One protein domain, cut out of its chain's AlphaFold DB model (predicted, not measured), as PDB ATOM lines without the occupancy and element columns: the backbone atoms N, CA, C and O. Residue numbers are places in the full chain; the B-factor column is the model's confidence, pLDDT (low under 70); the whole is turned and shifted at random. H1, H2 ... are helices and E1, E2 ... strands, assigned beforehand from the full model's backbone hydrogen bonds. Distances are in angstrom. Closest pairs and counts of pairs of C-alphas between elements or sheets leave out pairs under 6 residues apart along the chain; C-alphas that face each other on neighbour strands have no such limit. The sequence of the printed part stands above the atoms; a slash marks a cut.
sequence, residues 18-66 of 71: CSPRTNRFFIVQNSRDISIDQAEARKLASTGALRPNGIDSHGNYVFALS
ATOM      1  N   CYS A  18      63.679  38.131  88.415       94.44
ATOM      2  CA  CYS A  18      64.896  38.822  88.823       94.44
ATOM      3  C   CYS A  18      64.530  40.150  89.483       94.44
ATOM      4  O   CYS A  18      63.864  40.992  88.875       94.44
ATOM      5  N   SER A  19      64.976  40.335  90.723       93.88
ATOM      6  CA  SER A  19      64.804  41.598  91.438       93.88
ATOM      7  C   SER A  19      65.893  42.583  91.009       93.88
ATOM      8  O   SER A  19      67.071  42.305  91.257       93.88
ATOM      9  N   PRO A  20      65.553  43.753  90.434       91.31
ATOM     10  CA  PRO A  20      66.547  44.773  90.100       91.31
ATOM     11  C   PRO A  20      67.210  45.376  91.343       91.31
ATOM     12  O   PRO A  20      68.344  45.833  91.269       91.31
ATOM     13  N   ARG A  21      66.532  45.346  92.500       91.31
ATOM     14  CA  ARG A  21      67.051  45.906  93.759       91.31
ATOM     15  C   ARG A  21      68.203  45.084  94.324       91.31
ATOM     16  O   ARG A  21      69.137  45.639  94.886       91.31
ATOM     17  N   THR A  22      68.124  43.761  94.195       91.44
ATOM     18  CA  THR A  22      69.119  42.834  94.755       91.44
ATOM     19  C   THR A  22      69.949  42.130  93.686       91.44
ATOM     20  O   THR A  22      70.856  41.379  94.029       91.44
ATOM     21  N   ASN A  23      69.624  42.325  92.404       90.31
ATOM     22  CA  ASN A  23      70.216  41.633  91.259       90.31
ATOM     23  C   ASN A  23      70.256  40.098  91.436       90.31
ATOM     24  O   ASN A  23      71.266  39.436  91.160       90.31
ATOM     25  N   ARG A  24      69.159  39.546  91.973       93.31
ATOM     26  CA  ARG A  24      69.021  38.125  92.324       93.31
ATOM     27  C   ARG A  24      67.832  37.494  91.625       93.31
ATOM     28  O   ARG A  24      66.760  38.096  91.556       93.31
ATOM     29  N   PHE A  25      68.047  36.262  91.180       94.31
ATOM     30  CA  PHE A  25      67.041  35.398  90.592       94.31
ATOM     31  C   PHE A  25      66.375  34.533  91.661       94.31
ATOM     32  O   PHE A  25      67.039  34.022  92.565       94.31
ATOM     33  N   PHE A  26      65.069  34.350  91.544       94.94
ATOM     34  CA  PHE A  26      64.276  33.488  92.413       94.94
ATOM     35  C   PHE A  26      63.073  32.959  91.640       94.94
ATOM     36  O   PHE A  26      62.638  33.575  90.663       94.94
ATOM     37  N   ILE A  27      62.538  31.815  92.056       94.88
ATOM     38  CA  ILE A  27      61.300  31.285  91.481       94.88
ATOM     39  C   ILE A  27      60.163  31.549  92.453       94.88
ATOM     40  O   ILE A  27      60.292  31.266  93.637       94.88
ATOM     41  N   VAL A  28      59.039  32.040  91.943       94.06
ATOM     42  CA  VAL A  28      57.781  32.060  92.687       94.06
ATOM     43  C   VAL A  28      56.945  30.869  92.240       94.06
ATOM     44  O   VAL A  28      56.623  30.754  91.058       94.06
ATOM     45  N   GLN A  29      56.581  29.990  93.168       93.50
ATOM     46  CA  GLN A  29      55.667  28.875  92.915       93.50
ATOM     47  C   GLN A  29      54.732  28.718  94.114       93.50
ATOM     48  O   GLN A  29      55.187  28.756  95.256       93.50
ATOM     49  N   ASN A  30      53.427  28.557  93.877       91.75
ATOM     50  CA  ASN A  30      52.420  28.422  94.942       91.75
ATOM     51  C   ASN A  30      52.518  29.536  96.009       91.75
ATOM     52  O   ASN A  30      52.473  29.267  97.209       91.75
ATOM     53  N   SER A  31      52.710  30.783  95.562       89.62
ATOM     54  CA  SER A  31      52.882  31.973  96.415       89.62
ATOM     55  C   SER A  31      54.079  31.919  97.375       89.62
ATOM     56  O   SER A  31      54.077  32.596  98.401       89.62
ATOM     57  N   ARG A  32      55.105  31.119  97.060       91.75
ATOM     58  CA  ARG A  32      56.349  31.021  97.832       91.75
ATOM     59  C   ARG A  32      57.560  31.326  96.970       91.75
ATOM     60  O   ARG A  32      57.629  30.885  95.822       91.75
ATOM     61  N   ASP A  33      58.527  32.004  97.576       92.38
ATOM     62  CA  ASP A  33      59.831  32.261  96.979       92.38
ATOM     63  C   ASP A  33      60.751  31.056  97.190       92.38
ATOM     64  O   ASP A  33      60.966  30.583  98.309       92.38
ATOM     65  N   ILE A  34      61.312  30.560  96.094       92.44
ATOM     66  CA  ILE A  34      62.231  29.430  96.049       92.44
ATOM     67  C   ILE A  34      63.604  29.960  95.653       92.44
ATOM     68  O   ILE A  34      63.787  30.566  94.592       92.44
ATOM     69  N   SER A  35      64.583  29.696  96.516       89.56
ATOM     70  CA  SER A  35      65.987  29.978  96.229       89.56
ATOM     71  C   SER A  35      66.534  29.001  95.192       89.56
ATOM     72  O   SER A  35      66.285  27.795  95.254       89.56
ATOM     73  N   ILE A  36      67.299  29.541  94.251       92.19
ATOM     74  CA  ILE A  36      67.887  28.819  93.123       92.19
ATOM     75  C   ILE A  36      69.350  29.213  92.942       92.19
ATOM     76  O   ILE A  36      69.809  30.234  93.473       92.19
ATOM     77  N   ASP A  37      70.069  28.415  92.157       92.81
ATOM     78  CA  ASP A  37      71.431  28.731  91.757       92.81
ATOM     79  C   ASP A  37      71.455  29.992  90.874       92.81
ATOM     80  O   ASP A  37      70.815  30.079  89.823       92.81
ATOM     81  N   GLN A  38      72.201  31.000  91.325       93.56
ATOM     82  CA  GLN A  38      72.287  32.289  90.644       93.56
ATOM     83  C   GLN A  38      73.122  32.221  89.363       93.56
ATOM     84  O   GLN A  38      72.841  32.957  88.413       93.56
ATOM     85  N   ALA A  39      74.155  31.378  89.328       91.94
ATOM     86  CA  ALA A  39      75.003  31.202  88.156       91.94
ATOM     87  C   ALA A  39      74.238  30.457  87.055       91.94
ATOM     88  O   ALA A  39      74.278  30.870  85.893       91.94
ATOM     89  N   GLU A  40      73.473  29.428  87.428       91.00
ATOM     90  CA  GLU A  40      72.595  28.709  86.501       91.00
ATOM     91  C   GLU A  40      71.519  29.636  85.918       91.00
ATOM     92  O   GLU A  40      71.368  29.709  84.698       91.00
ATOM     93  N   ALA A  41      70.831  30.417  86.759       91.69
ATOM     94  CA  ALA A  41      69.798  31.349  86.306       91.69
ATOM     95  C   ALA A  41      70.339  32.386  85.309       91.69
ATOM     96  O   ALA A  41      69.720  32.646  84.275       91.69
ATOM     97  N   ARG A  42      71.531  32.935  85.579       90.81
ATOM     98  CA  ARG A  42      72.219  33.871  84.673       90.81
ATOM     99  C   ARG A  42      72.580  33.213  83.347       90.81
ATOM    100  O   ARG A  42      72.363  33.818  82.301       90.81
ATOM    101  N   LYS A  43      73.092  31.978  83.382       90.38
ATOM    102  CA  LYS A  43      73.408  31.207  82.174       90.38
ATOM    103  C   LYS A  43      72.151  30.931  81.346       90.38
ATOM    104  O   LYS A  43      72.172  31.089  80.130       90.38
ATOM    105  N   LEU A  44      71.041  30.555  81.974       88.88
ATOM    106  CA  LEU A  44      69.776  30.319  81.270       88.88
ATOM    107  C   LEU A  44      69.206  31.607  80.656       88.88
ATOM    108  O   LEU A  44      68.670  31.577  79.549       88.88
ATOM    109  N   ALA A  45      69.360  32.740  81.345       86.06
ATOM    110  CA  ALA A  45      68.940  34.040  80.836       86.06
ATOM    111  C   ALA A  45      69.797  34.513  79.648       86.06
ATOM    112  O   ALA A  45      69.267  35.131  78.730       86.06
ATOM    113  N   SER A  46      71.102  34.211  79.630       85.62
ATOM    114  CA  SER A  46      72.000  34.614  78.537       85.62
ATOM    115  C   SER A  46      71.966  33.686  77.323       85.62
ATOM    116  O   SER A  46      72.216  34.130  76.207       85.62
ATOM    117  N   THR A  47      71.649  32.405  77.515       83.38
ATOM    118  CA  THR A  47      71.626  31.390  76.442       83.38
ATOM    119  C   THR A  47      70.346  31.400  75.604       83.38
ATOM    120  O   THR A  47      70.242  30.635  74.651       83.38
ATOM    121  N   GLY A  48      69.362  32.239  75.943       79.44
ATOM    122  CA  GLY A  48      68.076  32.308  75.238       79.44
ATOM    123  C   GLY A  48      67.091  31.192  75.604       79.44
ATOM    124  O   GLY A  48      66.003  31.128  75.032       79.44
ATOM    125  N   ALA A  49      67.424  30.343  76.585       85.50
ATOM    126  CA  ALA A  49      66.498  29.357  77.152       85.50
ATOM    127  C   ALA A  49      65.324  30.022  77.894       85.50
ATOM    128  O   ALA A  49      64.244  29.443  78.033       85.50
ATOM    129  N   LEU A  50      65.529  31.255  78.357       88.69
ATOM    130  CA  LEU A  50      64.525  32.097  78.989       88.69
ATOM    131  C   LEU A  50      64.314  33.356  78.157       88.69
ATOM    132  O   LEU A  50      65.272  33.951  77.666       88.69
ATOM    133  N   ARG A  51      63.060  33.795  78.051       88.06
ATOM    134  CA  ARG A  51      62.697  35.066  77.419       88.06
ATOM    135  C   ARG A  51      62.097  36.029  78.444       88.06
ATOM    136  O   ARG A  51      61.358  35.573  79.326       88.06
ATOM    137  N   PRO A  52      62.361  37.342  78.342       90.12
ATOM    138  CA  PRO A  52      61.641  38.336  79.129       90.12
ATOM    139  C   PRO A  52      60.139  38.230  78.849       90.12
ATOM    140  O   PRO A  52      59.724  38.179  77.693       90.12
ATOM    141  N   ASN A  53      59.329  38.176  79.902       91.81
ATOM    142  CA  ASN A  53      57.871  38.089  79.814       91.81
ATOM    143  C   ASN A  53      57.172  39.369  80.296       91.81
ATOM    144  O   ASN A  53      56.012  39.595  79.975       91.81
ATOM    145  N   GLY A  54      57.867  40.210  81.067       92.88
ATOM    146  CA  GLY A  54      57.347  41.488  81.541       92.88
ATOM    147  C   GLY A  54      57.944  41.890  82.882       92.88
ATOM    148  O   GLY A  54      58.954  41.334  83.319       92.88
ATOM    149  N   ILE A  55      57.298  42.853  83.531       94.88
ATOM    150  CA  ILE A  55      57.643  43.335  84.868       94.88
ATOM    151  C   ILE A  55      56.402  43.170  85.749       94.88
ATOM    152  O   ILE A  55      55.297  43.493  85.312       94.88
ATOM    153  N   ASP A  56      56.562  42.629  86.957       92.38
ATOM    154  CA  ASP A  56      55.449  42.504  87.906       92.38
ATOM    155  C   ASP A  56      55.168  43.818  88.667       92.38
ATOM    156  O   ASP A  56      55.910  44.794  88.571       92.38
ATOM    157  N   SER A  57      54.092  43.848  89.461       91.00
ATOM    158  CA  SER A  57      53.701  45.013  90.276       91.00
ATOM    159  C   SER A  57      54.752  45.439  91.310       91.00
ATOM    160  O   SER A  57      54.686  46.552  91.828       91.00
ATOM    161  N   HIS A  58      55.726  44.579  91.615       88.88
ATOM    162  CA  HIS A  58      56.824  44.863  92.536       88.88
ATOM    163  C   HIS A  58      58.084  45.363  91.813       88.88
ATOM    164  O   HIS A  58      59.093  45.649  92.463       88.88
ATOM    165  N   GLY A  59      58.037  45.488  90.483       92.25
ATOM    166  CA  GLY A  59      59.169  45.898  89.661       92.25
ATOM    167  C   GLY A  59      60.157  44.769  89.361       92.25
ATOM    168  O   GLY A  59      61.272  45.056  88.929       92.25
ATOM    169  N   ASN A  60      59.805  43.500  89.596       94.38
ATOM    170  CA  ASN A  60      60.675  42.374  89.257       94.38
ATOM    171  C   ASN A  60      60.530  42.012  87.781       94.38
ATOM    172  O   ASN A  60      59.415  41.897  87.271       94.38
ATOM    173  N   TYR A  61      61.650  41.736  87.118       94.00
ATOM    174  CA  TYR A  61      61.639  41.191  85.766       94.00
ATOM    175  C   TYR A  61      61.176  39.741  85.801       94.00
ATOM    176  O   TYR A  61      61.772  38.923  86.499       94.00
ATOM    177  N   VAL A  62      60.137  39.421  85.042       94.12
ATOM    178  CA  VAL A  62      59.590  38.071  84.924       94.12
ATOM    179  C   VAL A  62      60.137  37.426  83.660       94.12
ATOM    180  O   VAL A  62      60.095  38.023  82.583       94.12
ATOM    181  N   PHE A  63      60.614  36.194  83.783       92.75
ATOM    182  CA  PHE A  63      61.102  35.388  82.673       92.75
ATOM    183  C   PHE A  63      60.184  34.188  82.463       92.75
ATOM    184  O   PHE A  63      59.753  33.539  83.417       92.75
ATOM    185  N   ALA A  64      59.909  33.882  81.202       88.38
ATOM    186  CA  ALA A  64      59.232  32.660  80.794       88.38
ATOM    187  C   ALA A  64      60.234  31.725  80.116       88.38
ATOM    188  O   ALA A  64      61.241  32.178  79.565       88.38
ATOM    189  N   LEU A  65      59.935  30.425  80.108       88.50
ATOM    190  CA  LEU A  65      60.635  29.499  79.224       88.50
ATOM    191  C   LEU A  65      60.479  29.995  77.786       88.50
ATOM    192  O   LEU A  65      59.373  30.336  77.348       88.50
ATOM    193  N   SER A  66      61.594  30.076  77.066       82.38
ATOM    194  CA  SER A  66      61.531  30.274  75.629       82.38
ATOM    195  C   SER A  66      60.823  29.061  75.034       82.38
ATOM    196  O   SER A  66      61.048  27.930  75.473       82.38
TER     197      SER A  66
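AT A GLANCE: This is residues 18 to 66 of the 71 residues of an uncharacterized protein of Acidovorax sp. Leaf78 (UniProt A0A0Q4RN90). Two antiparallel strand hairpins, E3-E4 and E1-E2, make the two arms of a C-shaped frame, and the single helix H1 forms its back, joining one arm to the other. E4 and E1 are the strands nearest the middle, while E2 and H1 lie farther out. The printed part has 49 residues, with one named helix and four named strands in the order E1, E2, H1, E3, E4; the class is mixed, helices and strands. It is compact, with a radius of gyration of the C-alphas of 10.4 A, and rounded, spanning 26 by 22 by 21 A.

HOW THE PARTS SIT: E3, residues 50 to 55, and E4, residues 61 to 65, form an antiparallel hairpin at 144 degrees, with N 53 and O 62 within hydrogen-bond range at 2.8 A. H1, residues 38 to 46, comes closest to E3 at the C-alphas of Leu 44 and Leu 50, 6.0 A apart. H1 and E4 are only just apart, the closest C-alphas being 8.2 A from each other. E1, residues 24 to 29, is near E4, with 7 pairs of C-alphas within 10 A. The closest C-alphas of E1 and H1 are those of Phe 25 and Gln 38, 6.1 A apart. E2, residues 32 to 35, forms an antiparallel hairpin with E1 at 138 degrees, with N 34 and O 27 within range at 2.8 A. E2 is apart from E3 and E4, and E1 is apart from E3. In H1 every O i to N i+4 pair is within hydrogen-bond range.

IN THESE COORDINATES: E3 is 14.4 A long and E4 13.4 A, ending at C-alpha 65 (60.635, 29.499, 79.224). H1 is 12.3 A long, from C-alpha 38 at (72.287, 32.289, 90.644). E1 is 16.3 A long, from C-alpha 24 at (69.021, 38.125, 92.324), and E2 9.8 A.

THE WHOLE: The C-alphas of Ser 31 and Thr 47, the two farthest apart, are 27.4 A from each other. The printed part has no cut, and its four links between named elements are tight. The mean pLDDT of the printed part is 90.9, and no printed residue is under 70.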